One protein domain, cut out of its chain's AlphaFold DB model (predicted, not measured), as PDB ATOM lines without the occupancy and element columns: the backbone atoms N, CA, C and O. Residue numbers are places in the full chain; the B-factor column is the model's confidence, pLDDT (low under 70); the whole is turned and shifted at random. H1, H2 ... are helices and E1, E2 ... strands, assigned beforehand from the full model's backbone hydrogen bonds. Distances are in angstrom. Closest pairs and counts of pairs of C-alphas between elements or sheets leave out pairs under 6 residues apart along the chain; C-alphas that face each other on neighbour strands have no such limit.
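What this domain is: This is residues 461 to 566 of the 1088 residues of an uncharacterized protein of archaeon D22 (UniProt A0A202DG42). Two sheets lie face to face as a sandwich, E5 E2 E1 E7 on one side and E4 E3 E6 on the other, their strands at 23 degrees to each other; a loop of residues 507 to 525 reaches far from the middle at one end, and the short helix H1 grazes both sheets. The printed part has 106 residues, with seven named strands and one named helix in the order E1 E2 E3 E4 H1 E5 E6 E7, and its class is mostly strand. The first sheet, in the order just given, is mixed and the second is antiparallel throughout. The whole is compact, with a radius of gyration of the C-alphas of 14.3 A, yet elongated, spanning 46 by 28 by 25 A.

Where its parts are: Find C-alpha 463 at (-18.449, 9.909, 10.594); from there E1 runs to residue 469, 19.2 A away. E2, residues 473 to 480, returns over 22.4 A. E3, residues 486 to 495, covers 25.3 A and bends by 61 degrees at residue 489, where C-alpha 489 is at (-14.549, 16.565, 21.931). Next come E4, residues 499 to 501, and H1, residues 503 to 506. E5 is residues 526 to 531, and E6, residues 538 to 547, covers 27.2 A. E7, residues 559 to 565, ends at C-alpha 565, (-0.699, -0.060, 8.845).

How they stand to each other: Begin with the twisted sheet E5 E2 E1 E7. E1 and E2 form an antiparallel hairpin, with N 466 and O 477 2.9 A apart. E7 is parallel to E1, with N 465 and O 560 2.8 A apart. E5 is antiparallel to E2, with N 476 and O 528 2.8 A apart. In the other sheet, E3 and E6 are antiparallel, with N 492 and O 542 2.8 A apart. E3 and E4 form a hairpin, with N 500 and O 493 2.8 A apart. E6 and E7 are near each other, with 9 pairs of C-alphas within 10 A. The closest C-alphas of E3 and H1, those of Phe 491 and Asn 503, are 5.9 A apart. H1 is too short for any O i to N i+4 pair; its one O i to N i+3 pair is within hydrogen-bond range.

The domain as a whole: The C-alphas farthest apart are those of Asn 497 and Glu 518, 48.9 A. The links H1 to E5 and E6 to E7 are long; in the first, residues 514 to 515 pair antiparallel with residues 521 to 522. The printed part has no cut. Its mean pLDDT is 87.5; residues 504 to 505, 507 to 508, 534 and 566 are under 70.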
ATOM      1  N   SER A 461     -25.995  12.343  12.470       93.75
ATOM      2  CA  SER A 461     -24.540  12.488  12.446       93.75
ATOM      3  C   SER A 461     -23.850  11.154  12.203       93.75
ATOM      4  O   SER A 461     -24.025  10.214  12.975       93.75
ATOM      5  N   ARG A 462     -23.071  11.077  11.124       93.38
ATOM      6  CA  ARG A 462     -22.236   9.932  10.747       93.38
ATOM      7  C   ARG A 462     -20.844  10.391  10.357       93.38
ATOM      8  O   ARG A 462     -20.678  11.427   9.708       93.38
ATOM      9  N   LEU A 463     -19.859   9.594  10.749       92.75
ATOM     10  CA  LEU A 463     -18.449   9.909  10.594       92.75
ATOM     11  C   LEU A 463     -17.683   8.662  10.165       92.75
ATOM     12  O   LEU A 463     -17.755   7.632  10.836       92.75
ATOM     13  N   TYR A 464     -16.923   8.768   9.080       94.62
ATOM     14  CA  TYR A 464     -15.975   7.736   8.670       94.62
ATOM     15  C   TYR A 464     -14.563   8.279   8.832       94.62
ATOM     16  O   TYR A 464     -14.287   9.423   8.470       94.62
ATOM     17  N   ILE A 465     -13.679   7.468   9.402       92.56
ATOM     18  CA  ILE A 465     -12.291   7.833   9.651       92.56
ATOM     19  C   ILE A 465     -11.389   6.704   9.170       92.56
ATOM     20  O   ILE A 465     -11.523   5.573   9.627       92.56
ATOM     21  N   ASN A 466     -10.430   7.014   8.305       92.38
ATOM     22  CA  ASN A 466      -9.326   6.110   8.002       92.38
ATOM     23  C   ASN A 466      -8.092   6.571   8.770       92.38
ATOM     24  O   ASN A 466      -7.677   7.717   8.633       92.38
ATOM     25  N   ILE A 467      -7.489   5.686   9.556       91.69
ATOM     26  CA  ILE A 467      -6.221   5.919  10.246       91.69
ATOM     27  C   ILE A 467      -5.170   5.058   9.556       91.69
ATOM     28  O   ILE A 467      -5.153   3.840   9.715       91.69
ATOM     29  N   ILE A 468      -4.306   5.691   8.772       90.69
ATOM     30  CA  ILE A 468      -3.251   5.040   7.998       90.69
ATOM     31  C   ILE A 468      -1.917   5.335   8.674       90.69
ATOM     32  O   ILE A 468      -1.382   6.439   8.578       90.69
ATOM     33  N   GLU A 469      -1.368   4.348   9.371       88.50
ATOM     34  CA  GLU A 469      -0.044   4.451   9.964       88.50
ATOM     35  C   GLU A 469       1.039   4.179   8.917       88.50
ATOM     36  O   GLU A 469       1.186   3.060   8.425       88.50
ATOM     37  N   ASN A 470       1.836   5.201   8.617       86.00
ATOM     38  CA  ASN A 470       3.062   5.092   7.840       86.00
ATOM     39  C   ASN A 470       4.277   4.957   8.775       86.00
ATOM     40  O   ASN A 470       4.180   4.953  10.006       86.00
ATOM     41  N   ARG A 471       5.470   4.872   8.176       81.56
ATOM     42  CA  ARG A 471       6.732   4.796   8.924       81.56
ATOM     43  C   ARG A 471       6.917   5.994   9.866       81.56
ATOM     44  O   ARG A 471       7.149   5.787  11.055       81.56
ATOM     45  N   ASP A 472       6.773   7.208   9.335       86.56
ATOM     46  CA  ASP A 472       7.157   8.455  10.018       86.56
ATOM     47  C   ASP A 472       5.955   9.312  10.468       86.56
ATOM     48  O   ASP A 472       6.106  10.292  11.206       86.56
ATOM     49  N   ASP A 473       4.745   8.976  10.026       91.19
ATOM     50  CA  ASP A 473       3.512   9.680  10.374       91.19
ATOM     51  C   ASP A 473       2.287   8.765  10.371       91.19
ATOM     52  O   ASP A 473       2.338   7.607   9.965       91.19
ATOM     53  N   VAL A 474       1.183   9.308  10.869       91.88
ATOM     54  CA  VAL A 474      -0.156   8.749  10.738       91.88
ATOM     55  C   VAL A 474      -0.983   9.725   9.906       91.88
ATOM     56  O   VAL A 474      -1.137  10.886  10.289       91.88
ATOM     57  N   LEU A 475      -1.500   9.264   8.770       92.56
ATOM     58  CA  LEU A 475      -2.491   9.979   7.973       92.56
ATOM     59  C   LEU A 475      -3.883   9.628   8.503       92.56
ATOM     60  O   LEU A 475      -4.256   8.460   8.555       92.56
ATOM     61  N   ILE A 476      -4.649  10.639   8.888       93.25
ATOM     62  CA  ILE A 476      -6.040  10.512   9.304       93.25
ATOM     63  C   ILE A 476      -6.901  11.136   8.212       93.25
ATOM     64  O   ILE A 476      -6.801  12.333   7.949       93.25
ATOM     65  N   GLU A 477      -7.755  10.340   7.586       93.62
ATOM     66  CA  GLU A 477      -8.741  10.823   6.625       93.62
ATOM     67  C   GLU A 477     -10.109  10.842   7.294       93.62
ATOM     68  O   GLU A 477     -10.593   9.803   7.731       93.62
ATOM     69  N   ILE A 478     -10.733  12.011   7.376       93.12
ATOM     70  CA  ILE A 478     -12.031  12.218   8.008       93.12
ATOM     71  C   ILE A 478     -13.055  12.528   6.920       93.12
ATOM     72  O   ILE A 478     -12.870  13.437   6.110       93.12
ATOM     73  N   VAL A 479     -14.152  11.775   6.923       94.19
ATOM     74  CA  VAL A 479     -15.265  11.922   5.987       94.19
ATOM     75  C   VAL A 479     -16.565  12.092   6.784       94.19
ATOM     76  O   VAL A 479     -17.132  11.103   7.265       94.19
ATOM     77  N   PRO A 480     -17.040  13.335   6.978       92.38
ATOM     78  CA  PRO A 480     -18.322  13.598   7.616       92.38
ATOM     79  C   PRO A 480     -19.487  13.360   6.641       92.38
ATOM     80  O   PRO A 480     -19.589  13.998   5.597       92.38
ATOM     81  N   GLU A 481     -20.418  12.479   7.006       92.00
ATOM     82  CA  GLU A 481     -21.658  12.219   6.256       92.00
ATOM     83  C   GLU A 481     -22.856  12.839   7.002       92.00
ATOM     84  O   GLU A 481     -23.792  12.150   7.418       92.00
ATOM     85  N   SER A 482     -22.782  14.150   7.261       91.75
ATOM     86  CA  SER A 482     -23.724  14.879   8.131       91.75
ATOM     87  C   SER A 482     -23.995  16.296   7.625       91.75
ATOM     88  O   SER A 482     -23.060  16.952   7.175       91.75
ATOM     89  N   ASN A 483     -25.248  16.768   7.726       90.94
ATOM     90  CA  ASN A 483     -25.599  18.166   7.409       90.94
ATOM     91  C   ASN A 483     -25.273  19.106   8.577       90.94
ATOM     92  O   ASN A 483     -24.845  20.238   8.385       90.94
ATOM     93  N   SER A 484     -25.490  18.633   9.805       93.00
ATOM     94  CA  SER A 484     -25.013  19.305  11.009       93.00
ATOM     95  C   SER A 484     -23.511  19.086  11.132       93.00
ATOM     96  O   SER A 484     -23.061  17.938  11.117       93.00
ATOM     97  N   ALA A 485     -22.751  20.172  11.289       92.62
ATOM     98  CA  ALA A 485     -21.317  20.093  11.533       92.62
ATOM     99  C   ALA A 485     -21.005  19.189  12.732       92.62
ATOM    100  O   ALA A 485     -21.706  19.207  13.743       92.62
ATOM    101  N   ILE A 486     -19.936  18.410  12.625       92.62
ATOM    102  CA  ILE A 486     -19.397  17.569  13.690       92.62
ATOM    103  C   ILE A 486     -18.219  18.298  14.339       92.62
ATOM    104  O   ILE A 486     -17.428  18.951  13.664       92.62
ATOM    105  N   ILE A 487     -18.094  18.174  15.658       90.88
ATOM    106  CA  ILE A 487     -16.931  18.642  16.418       90.88
ATOM    107  C   ILE A 487     -16.333  17.486  17.215       90.88
ATOM    108  O   ILE A 487     -17.054  16.654  17.760       90.88
ATOM    109  N   PHE A 488     -15.011  17.435  17.316       90.69
ATOM    110  CA  PHE A 488     -14.318  16.426  18.111       90.69
ATOM    111  C   PHE A 488     -14.136  16.940  19.537       90.69
ATOM    112  O   PHE A 488     -13.412  17.906  19.771       90.69
ATOM    113  N   LYS A 489     -14.787  16.295  20.507       88.75
ATOM    114  CA  LYS A 489     -14.549  16.565  21.931       88.75
ATOM    115  C   LYS A 489     -13.230  15.942  22.376       88.75
ATOM    116  O   LYS A 489     -12.509  16.535  23.171       88.75
ATOM    117  N   GLN A 490     -12.885  14.786  21.812       89.50
ATOM    118  CA  GLN A 490     -11.641  14.071  22.068       89.50
ATOM    119  C   GLN A 490     -11.239  13.273  20.832       89.50
ATOM    120  O   GLN A 490     -12.063  12.558  20.273       89.50
ATOM    121  N   PHE A 491      -9.975  13.371  20.431       92.31
ATOM    122  CA  PHE A 491      -9.378  12.484  19.444       92.31
ATOM    123  C   PHE A 491      -7.893  12.303  19.769       92.31
ATOM    124  O   PHE A 491      -7.061  13.149  19.450       92.31
ATOM    125  N   ASN A 492      -7.561  11.203  20.441       91.88
ATOM    126  CA  ASN A 492      -6.204  10.848  20.833       91.88
ATOM    127  C   ASN A 492      -5.708   9.644  20.032       91.88
ATOM    128  O   ASN A 492      -6.409   8.642  19.902       91.88
ATOM    129  N   LEU A 493      -4.470   9.724  19.556       92.62
ATOM    130  CA  LEU A 493      -3.713   8.582  19.057       92.62
ATOM    131  C   LEU A 493      -2.768   8.097  20.158       92.62
ATOM    132  O   LEU A 493      -1.947   8.875  20.642       92.62
ATOM    133  N   ASN A 494      -2.875   6.830  20.549       89.06
ATOM    134  CA  ASN A 494      -2.043   6.223  21.583       89.06
ATOM    135  C   ASN A 494      -0.984   5.340  20.922       89.06
ATOM    136  O   ASN A 494      -1.302   4.294  20.353       89.06
ATOM    137  N   PHE A 495       0.270   5.766  21.001       88.12
ATOM    138  CA  PHE A 495       1.440   5.009  20.571       88.12
ATOM    139  C   PHE A 495       2.023   4.234  21.758       88.12
ATOM    140  O   PHE A 495       1.666   4.484  22.906       88.12
ATOM    141  N   GLU A 496       2.951   3.313  21.491       84.31
ATOM    142  CA  GLU A 496       3.576   2.452  22.513       84.31
ATOM    143  C   GLU A 496       4.074   3.212  23.755       84.31
ATOM    144  O   GLU A 496       3.910   2.736  24.874       84.31
ATOM    145  N   ASN A 497       4.649   4.406  23.562       85.06
ATOM    146  CA  ASN A 497       5.343   5.142  24.623       85.06
ATOM    147  C   ASN A 497       4.749   6.527  24.928       85.06
ATOM    148  O   ASN A 497       5.235   7.211  25.827       85.06
ATOM    149  N   TYR A 498       3.751   6.979  24.168       89.69
ATOM    150  CA  TYR A 498       3.162   8.310  24.321       89.69
ATOM    151  C   TYR A 498       1.784   8.389  23.657       89.69
ATOM    152  O   TYR A 498       1.457   7.598  22.775       89.69
ATOM    153  N   SER A 499       1.000   9.398  24.029       88.69
ATOM    154  CA  SER A 499      -0.276   9.719  23.382       88.69
ATOM    155  C   SER A 499      -0.222  11.110  22.767       88.69
ATOM    156  O   SER A 499       0.385  12.024  23.326       88.69
ATOM    157  N   LYS A 500      -0.886  11.290  21.625       90.69
ATOM    158  CA  LYS A 500      -0.971  12.569  20.919       90.69
ATOM    159  C   LYS A 500      -2.425  12.974  20.720       90.69
ATOM    160  O   LYS A 500      -3.177  12.270  20.051       90.69
ATOM    161  N   ASN A 501      -2.798  14.117  21.293       89.75
ATOM    162  CA  ASN A 501      -4.113  14.722  21.096       89.75
ATOM    163  C   ASN A 501      -4.149  15.456  19.750       89.75
ATOM    164  O   ASN A 501      -3.310  16.322  19.491       89.75
ATOM    165  N   ILE A 502      -5.108  15.095  18.901       86.88
ATOM    166  CA  ILE A 502      -5.269  15.626  17.546       86.88
ATOM    167  C   ILE A 502      -6.210  16.840  17.524       86.88
ATOM    168  O   ILE A 502      -6.123  17.646  16.604       86.88
ATOM    169  N   ASN A 503      -7.042  17.058  18.549       80.38
ATOM    170  CA  ASN A 503      -7.993  18.179  18.591       80.38
ATOM    171  C   ASN A 503      -7.376  19.565  18.299       80.38
ATOM    172  O   ASN A 503      -8.013  20.332  17.581       80.38
ATOM    173  N   PRO A 504      -6.160  19.916  18.776       66.06
ATOM    174  CA  PRO A 504      -5.543  21.205  18.447       66.06
ATOM    175  C   PRO A 504      -5.224  21.389  16.955       66.06
ATOM    176  O   PRO A 504      -5.097  22.517  16.502       66.06
ATOM    177  N   ILE A 505      -5.080  20.294  16.202       65.50
ATOM    178  CA  ILE A 505      -4.803  20.277  14.753       65.50
ATOM    179  C   ILE A 505      -6.111  20.382  13.948       65.50
ATOM    180  O   ILE A 505      -6.110  20.815  12.804       65.50
ATOM    181  N   ILE A 506      -7.226  19.979  14.560       70.81
ATOM    182  CA  ILE A 506      -8.581  19.934  13.986       70.81
ATOM    183  C   ILE A 506      -9.309  21.282  14.137       70.81
ATOM    184  O   ILE A 506     -10.350  21.508  13.522       70.81
ATOM    185  N   HIS A 507      -8.795  22.161  14.998       59.62
ATOM    186  CA  HIS A 507      -9.458  23.396  15.389       59.62
ATOM    187  C   HIS A 507      -9.707  24.293  14.161       59.62
ATOM    188  O   HIS A 507      -8.786  24.508  13.387       59.62
ATOM    189  N   GLU A 508     -10.934  24.823  14.039       63.41
ATOM    190  CA  GLU A 508     -11.453  25.730  12.982       63.41
ATOM    191  C   GLU A 508     -12.222  25.090  11.808       63.41
ATOM    192  O   GLU A 508     -13.013  25.791  11.181       63.41
ATOM    193  N   GLU A 509     -12.128  23.780  11.569       73.44
ATOM    194  CA  GLU A 509     -12.882  23.127  10.482       73.44
ATOM    195  C   GLU A 509     -14.309  22.718  10.894       73.44
ATOM    196  O   GLU A 509     -14.537  22.122  11.952       73.44
ATOM    197  N   LEU A 510     -15.288  22.982  10.020       81.38
ATOM    198  CA  LEU A 510     -16.643  22.441  10.141       81.38
ATOM    199  C   LEU A 510     -16.713  21.080   9.431       81.38
ATOM    200  O   LEU A 510     -16.683  20.988   8.203       81.38
ATOM    201  N   PHE A 511     -16.841  20.000  10.207       90.06
ATOM    202  CA  PHE A 511     -16.950  18.644   9.662       90.06
ATOM    203  C   PHE A 511     -18.397  18.330   9.266       90.06
ATOM    204  O   PHE A 511     -19.142  17.709  10.023       90.06
ATOM    205  N   GLN A 512     -18.794  18.749   8.070       92.06
ATOM    206  CA  GLN A 512     -20.069  18.410   7.425       92.06
ATOM    207  C   GLN A 512     -19.843  18.064   5.949       92.06
ATOM    208  O   GLN A 512     -18.766  18.325   5.411       92.06
ATOM    209  N   PHE A 513     -20.836  17.455   5.300       92.69
ATOM    210  CA  PHE A 513     -20.764  17.242   3.854       92.69
ATOM    211  C   PHE A 513     -20.831  18.574   3.094       92.69
ATOM    212  O   PHE A 513     -21.378  19.555   3.607       92.69
ATOM    213  N   ASP A 514     -20.347  18.579   1.854       92.25
ATOM    214  CA  ASP A 514     -20.504  19.679   0.901       92.25
ATOM    215  C   ASP A 514     -21.741  19.482   0.020       92.25
ATOM    216  O   ASP A 514     -22.391  18.435   0.044       92.25
ATOM    217  N   LEU A 515     -22.059  20.495  -0.786       92.75
ATOM    218  CA  LEU A 515     -23.105  20.433  -1.803       92.75
ATOM    219  C   LEU A 515     -22.516  20.749  -3.184       92.75
ATOM    220  O   LEU A 515     -21.664  21.636  -3.314       92.75
ATOM    221  N   ASP A 516     -22.949  20.011  -4.204       90.75
ATOM    222  CA  ASP A 516     -22.625  20.310  -5.600       90.75
ATOM    223  C   ASP A 516     -23.522  21.422  -6.183       90.75
ATOM    224  O   ASP A 516     -24.349  22.015  -5.491       90.75
ATOM    225  N   GLU A 517     -23.327  21.747  -7.462       85.38
ATOM    226  CA  GLU A 517     -24.082  22.792  -8.172       85.38
ATOM    227  C   GLU A 517     -25.582  22.473  -8.292       85.38
ATOM    228  O   GLU A 517     -26.409  23.384  -8.378       85.38
ATOM    229  N   GLU A 518     -25.946  21.189  -8.242       85.12
ATOM    230  CA  GLU A 518     -27.332  20.728  -8.237       85.12
ATOM    231  C   GLU A 518     -27.917  20.663  -6.821       85.12
ATOM    232  O   GLU A 518     -29.077  20.298  -6.681       85.12
ATOM    233  N   MET A 519     -27.162  21.034  -5.779       89.75
ATOM    234  CA  MET A 519     -27.543  20.923  -4.365       89.75
ATOM    235  C   MET A 519     -27.640  19.481  -3.851       89.75
ATOM    236  O   MET A 519     -28.329  19.214  -2.863       89.75
ATOM    237  N   LYS A 520     -26.934  18.546  -4.494       90.75
ATOM    238  CA  LYS A 520     -26.764  17.179  -3.992       90.75
ATOM    239  C   LYS A 520     -25.569  17.084  -3.060       90.75
ATOM    240  O   LYS A 520     -24.605  17.842  -3.175       90.75
ATOM    241  N   VAL A 521     -25.614  16.117  -2.152       92.19
ATOM    242  CA  VAL A 521     -24.540  15.851  -1.202       92.19
ATOM    243  C   VAL A 521     -23.260  15.461  -1.931       92.19
ATOM    244  O   VAL A 521     -23.168  14.435  -2.606       92.19
ATOM    245  N   LYS A 522     -22.230  16.273  -1.713       92.12
ATOM    246  CA  LYS A 522     -20.860  16.033  -2.135       92.12
ATOM    247  C   LYS A 522     -20.034  15.653  -0.912       92.12
ATOM    248  O   LYS A 522     -19.977  16.370   0.083       92.12
ATOM    249  N   ILE A 523     -19.371  14.508  -0.986       87.56
ATOM    250  CA  ILE A 523     -18.537  14.025   0.113       87.56
ATOM    251  C   ILE A 523     -17.315  14.944   0.265       87.56
ATOM    252  O   ILE A 523     -16.485  15.029  -0.641       87.56
ATOM    253  N   LYS A 524     -17.196  15.595   1.428       88.62
ATOM    254  CA  LYS A 524     -16.004  16.344   1.848       88.62
ATOM    255  C   LYS A 524     -15.024  15.362   2.495       88.62
ATOM    256  O   LYS A 524     -15.414  14.571   3.352       88.62
ATOM    257  N   LYS A 525     -13.758  15.379   2.073       90.81
ATOM    258  CA  LYS A 525     -12.688  14.550   2.652       90.81
ATOM    259  C   LYS A 525     -11.615  15.460   3.226       90.81
ATOM    260  O   LYS A 525     -11.050  16.272   2.499       90.81
ATOM    261  N   ILE A 526     -11.335  15.304   4.514       89.38
ATOM    262  CA  ILE A 526     -10.379  16.128   5.253       89.38
ATOM    263  C   ILE A 526      -9.217  15.239   5.675       89.38
ATOM    264  O   ILE A 526      -9.414  14.234   6.355       89.38
ATOM    265  N   ASN A 527      -8.007  15.597   5.259       91.12
ATOM    266  CA  ASN A 527      -6.803  14.818   5.529       91.12
ATOM    267  C   ASN A 527      -5.935  15.542   6.557       91.12
ATOM    268  O   ASN A 527      -5.572  16.699   6.360       91.12
ATOM    269  N   LEU A 528      -5.563  14.839   7.620       90.31
ATOM    270  CA  LEU A 528      -4.696  15.337   8.681       90.31
ATOM    271  C   LEU A 528      -3.475  14.435   8.791       90.31
ATOM    272  O   LEU A 528      -3.601  13.215   8.849       90.31
ATOM    273  N   THR A 529      -2.291  15.030   8.877       91.19
ATOM    274  CA  THR A 529      -1.046  14.271   9.026       91.19
ATOM    275  C   THR A 529      -0.448  14.514  10.400       91.19
ATOM    276  O   THR A 529      -0.119  15.641  10.767       91.19
ATOM    277  N   VAL A 530      -0.253  13.435  11.150       91.19
ATOM    278  CA  VAL A 530       0.288  13.460  12.507       91.19
ATOM    279  C   VAL A 530       1.679  12.842  12.499       91.19
ATOM    280  O   VAL A 530       1.831  11.632  12.369       91.19
ATOM    281  N   LYS A 531       2.719  13.666  12.660       89.81
ATOM    282  CA  LYS A 531       4.103  13.171  12.763       89.81
ATOM    283  C   LYS A 531       4.301  12.319  14.017       89.81
ATOM    284  O   LYS A 531       3.831  12.718  15.091       89.81
ATOM    285  N   LYS A 532       5.013  11.198  13.863       88.25
ATOM    286  CA  LYS A 532       5.382  10.272  14.938       88.25
ATOM    287  C   LYS A 532       6.677  10.716  15.618       88.25
ATOM    288  O   LYS A 532       7.628  11.131  14.961       88.25
ATOM    289  N   GLU A 533       6.723  10.597  16.938       82.31
ATOM    290  CA  GLU A 533       7.965  10.646  17.706       82.31
ATOM    291  C   GLU A 533       8.573   9.239  17.685       82.31
ATOM    292  O   GLU A 533       8.029   8.326  18.305       82.31
ATOM    293  N   SER A 534       9.679   9.049  16.952       67.31
ATOM    294  CA  SER A 534      10.356   7.753  16.729       67.31
ATOM    295  C   SER A 534       9.554   6.713  15.911       67.31
ATOM    296  O   SER A 534       8.441   6.970  15.458       67.31
ATOM    297  N   ASN A 535      10.119   5.512  15.716       70.00
ATOM    298  CA  ASN A 535       9.462   4.378  15.042       70.00
ATOM    299  C   ASN A 535       8.308   3.743  15.866       70.00
ATOM    300  O   ASN A 535       7.888   2.637  15.540       70.00
ATOM    301  N   ALA A 536       7.802   4.399  16.918       77.38
ATOM    302  CA  ALA A 536       6.773   3.861  17.817       77.38
ATOM    303  C   ALA A 536       5.489   3.485  17.063       77.38
ATOM    304  O   ALA A 536       4.962   4.314  16.322       77.38
ATOM    305  N   SER A 537       4.973   2.265  17.236       80.56
ATOM    306  CA  SER A 537       3.741   1.851  16.545       80.56
ATOM    307  C   SER A 537       2.489   2.440  17.201       80.56
ATOM    308  O   SER A 537       2.468   2.676  18.414       80.56
ATOM    309  N   LEU A 538       1.432   2.672  16.417       80.62
ATOM    310  CA  LEU A 538       0.115   3.010  16.959       80.62
ATOM    311  C   LEU A 538      -0.487   1.774  17.644       80.62
ATOM    312  O   LEU A 538      -0.574   0.706  17.045       80.62
ATOM    313  N   VAL A 539      -0.914   1.926  18.897       80.88
ATOM    314  CA  VAL A 539      -1.501   0.850  19.713       80.88
ATOM    315  C   VAL A 539      -3.020   0.952  19.734       80.88
ATOM    316  O   VAL A 539      -3.720  -0.049  19.620       80.88
ATOM    317  N   SER A 540      -3.548   2.161  19.911       80.88
ATOM    318  CA  SER A 540      -4.988   2.409  19.944       80.88
ATOM    319  C   SER A 540      -5.307   3.862  19.608       80.88
ATOM    320  O   SER A 540      -4.419   4.706  19.483       80.88
ATOM    321  N   TYR A 541      -6.592   4.161  19.483       88.25
ATOM    322  CA  TYR A 541      -7.111   5.517  19.391       88.25
ATOM    323  C   TYR A 541      -8.283   5.669  20.360       88.25
ATOM    324  O   TYR A 541      -8.956   4.693  20.695       88.25
ATOM    325  N   ASP A 542      -8.522   6.896  20.803       86.56
ATOM    326  CA  ASP A 542      -9.666   7.252  21.633       86.56
ATOM    327  C   ASP A 542     -10.369   8.466  21.033       86.56
ATOM    328  O   ASP A 542      -9.725   9.465  20.714       86.56
ATOM    329  N   LEU A 543     -11.676   8.352  20.826       90.62
ATOM    330  CA  LEU A 543     -12.444   9.243  19.969       90.62
ATOM    331  C   LEU A 543     -13.849   9.473  20.534       90.62
ATOM    332  O   LEU A 543     -14.637   8.538  20.669       90.62
ATOM    333  N   GLU A 544     -14.182  10.740  20.773       91.62
ATOM    334  CA  GLU A 544     -15.528  11.214  21.089       91.62
ATOM    335  C   GLU A 544     -15.835  12.449  20.230       91.62
ATOM    336  O   GLU A 544     -15.138  13.468  20.294       91.62
ATOM    337  N   ALA A 545     -16.893  12.362  19.429       92.69
ATOM    338  CA  ALA A 545     -17.360  13.436  18.563       92.69
ATOM    339  C   ALA A 545     -18.797  13.826  18.927       92.69
ATOM    340  O   ALA A 545     -19.575  12.992  19.392       92.69
ATOM    341  N   LEU A 546     -19.140  15.095  18.722       93.62
ATOM    342  CA  LEU A 546     -20.447  15.672  19.011       93.62
ATOM    343  C   LEU A 546     -21.056  16.256  17.739       93.62
ATOM    344  O   LEU A 546     -20.351  16.796  16.883       93.62
ATOM    345  N   ASN A 547     -22.378  16.233  17.664       94.94
ATOM    346  CA  ASN A 547     -23.128  17.059  16.733       94.94
ATOM    347  C   ASN A 547     -23.052  18.527  17.193       94.94
ATOM    348  O   ASN A 547     -23.438  18.862  18.310       94.94
ATOM    349  N   ASN A 548     -22.553  19.432  16.354       93.06
ATOM    350  CA  ASN A 548     -22.375  20.840  16.715       93.06
ATOM    351  C   ASN A 548     -23.704  21.591  16.886       93.06
ATOM    352  O   ASN A 548     -23.735  22.618  17.563       93.06
ATOM    353  N   ILE A 549     -24.787  21.110  16.282       95.19
ATOM    354  CA  ILE A 549     -26.101  21.746  16.346       95.19
ATOM    355  C   ILE A 549     -26.869  21.256  17.573       95.19
ATOM    356  O   ILE A 549     -27.205  22.069  18.431       95.19
ATOM    357  N   THR A 550     -27.084  19.943  17.701       94.75
ATOM    358  CA  THR A 550     -27.856  19.370  18.820       94.75
ATOM    359  C   THR A 550     -27.046  19.253  20.111       94.75
ATOM    360  O   THR A 550     -27.621  19.156  21.190       94.75
ATOM    361  N   LYS A 551     -25.710  19.297  20.013       93.44
ATOM    362  CA  LYS A 551     -24.746  19.055  21.102       93.44
ATOM    363  C   LYS A 551     -24.714  17.615  21.622       93.44
ATOM    364  O   LYS A 551     -23.997  17.341  22.584       93.44
ATOM    365  N   ASP A 552     -25.410  16.693  20.961       94.81
ATOM    366  CA  ASP A 552     -25.414  15.277  21.321       94.81
ATOM    367  C   ASP A 552     -24.087  14.592  20.971       94.81
ATOM    368  O   ASP A 552     -23.448  14.909  19.964       94.81
ATOM    369  N   VAL A 553     -23.703  13.600  21.779       95.44
ATOM    370  CA  VAL A 553     -22.591  12.690  21.467       95.44
ATOM    371  C   VAL A 553     -22.989  11.797  20.297       95.44
ATOM    372  O   VAL A 553     -24.063  11.198  20.307       95.44
ATOM    373  N   ILE A 554     -22.110  11.673  19.302       94.56
ATOM    374  CA  ILE A 554     -22.338  10.785  18.161       94.56
ATOM    375  C   ILE A 554     -22.207   9.332  18.643       94.56
ATOM    376  O   ILE A 554     -21.148   8.960  19.158       94.56
ATOM    377  N   PRO A 555     -23.245   8.493  18.471       90.94
ATOM    378  CA  PRO A 555     -23.187   7.094  18.877       90.94
ATOM    379  C   PRO A 555     -22.054   6.335  18.174       90.94
ATOM    380  O   PRO A 555     -21.792   6.565  16.990       90.94
ATOM    381  N   LYS A 556     -21.397   5.403  18.879       82.12
ATOM    382  CA  LYS A 556     -20.233   4.662  18.351       82.12
ATOM    383  C   LYS A 556     -20.564   3.901  17.070       82.12
ATOM    384  O   LYS A 556     -19.735   3.814  16.175       82.12
ATOM    385  N   GLU A 557     -21.784   3.393  16.936       83.75
ATOM    386  CA  GLU A 557     -22.260   2.710  15.737       83.75
ATOM    387  C   GLU A 557     -22.269   3.602  14.483       83.75
ATOM    388  O   GLU A 557     -22.141   3.078  13.373       83.75
ATOM    389  N   ASN A 558     -22.362   4.927  14.657       90.38
ATOM    390  CA  ASN A 558     -22.328   5.933  13.592       90.38
ATOM    391  C   ASN A 558     -20.919   6.487  13.323       90.38
ATOM    392  O   ASN A 558     -20.754   7.312  12.422       90.38
ATOM    393  N   VAL A 559     -19.915   6.030  14.076       90.25
ATOM    394  CA  VAL A 559     -18.503   6.353  13.868       90.25
ATOM    395  C   VAL A 559     -17.791   5.104  13.360       90.25
ATOM    396  O   VAL A 559     -17.594   4.135  14.090       90.25
ATOM    397  N   LYS A 560     -17.417   5.099  12.083       90.81
ATOM    398  CA  LYS A 560     -16.717   3.977  11.452       90.81
ATOM    399  C   LYS A 560     -15.245   4.319  11.312       90.81
ATOM    400  O   LYS A 560     -14.899   5.224  10.561       90.81
ATOM    401  N   VAL A 561     -14.388   3.594  12.024       86.06
ATOM    402  CA  VAL A 561     -12.938   3.791  11.955       86.06
ATOM    403  C   VAL A 561     -12.293   2.580  11.295       86.06
ATOM    404  O   VAL A 561     -12.416   1.465  11.794       86.06
ATOM    405  N   ALA A 562     -11.590   2.801  10.189       84.38
ATOM    406  CA  ALA A 562     -10.727   1.811   9.565       84.38
ATOM    407  C   ALA A 562      -9.271   2.139   9.909       84.38
ATOM    408  O   ALA A 562      -8.789   3.226   9.601       84.38
ATOM    409  N   TYR A 563      -8.563   1.206  10.542       82.75
ATOM    410  CA  TYR A 563      -7.128   1.334  10.782       82.75
ATOM    411  C   TYR A 563      -6.355   0.470   9.786       82.75
ATOM    412  O   TYR A 563      -6.664  -0.704   9.588       82.75
ATOM    413  N   MET A 564      -5.339   1.061   9.170       79.56
ATOM    414  CA  MET A 564      -4.419   0.390   8.266       79.56
ATOM    415  C   MET A 564      -2.997   0.737   8.676       79.56
ATOM    416  O   MET A 564      -2.649   1.906   8.821       79.56
ATOM    417  N   LYS A 565      -2.142  -0.273   8.799       77.06
ATOM    418  CA  LYS A 565      -0.699  -0.060   8.845       77.06
ATOM    419  C   LYS A 565      -0.192  -0.187   7.421       77.06
ATOM    420  O   LYS A 565      -0.323  -1.249   6.822       77.06
ATOM    421  N   ASN A 566       0.343   0.892   6.858       68.62
ATOM    422  CA  ASN A 566       0.878   0.892   5.505       68.62
ATOM    423  C   ASN A 566       2.177   0.073   5.500       68.62
ATOM    424  O   ASN A 566       3.281   0.582   5.715       68.62
TER     425      ASN A 566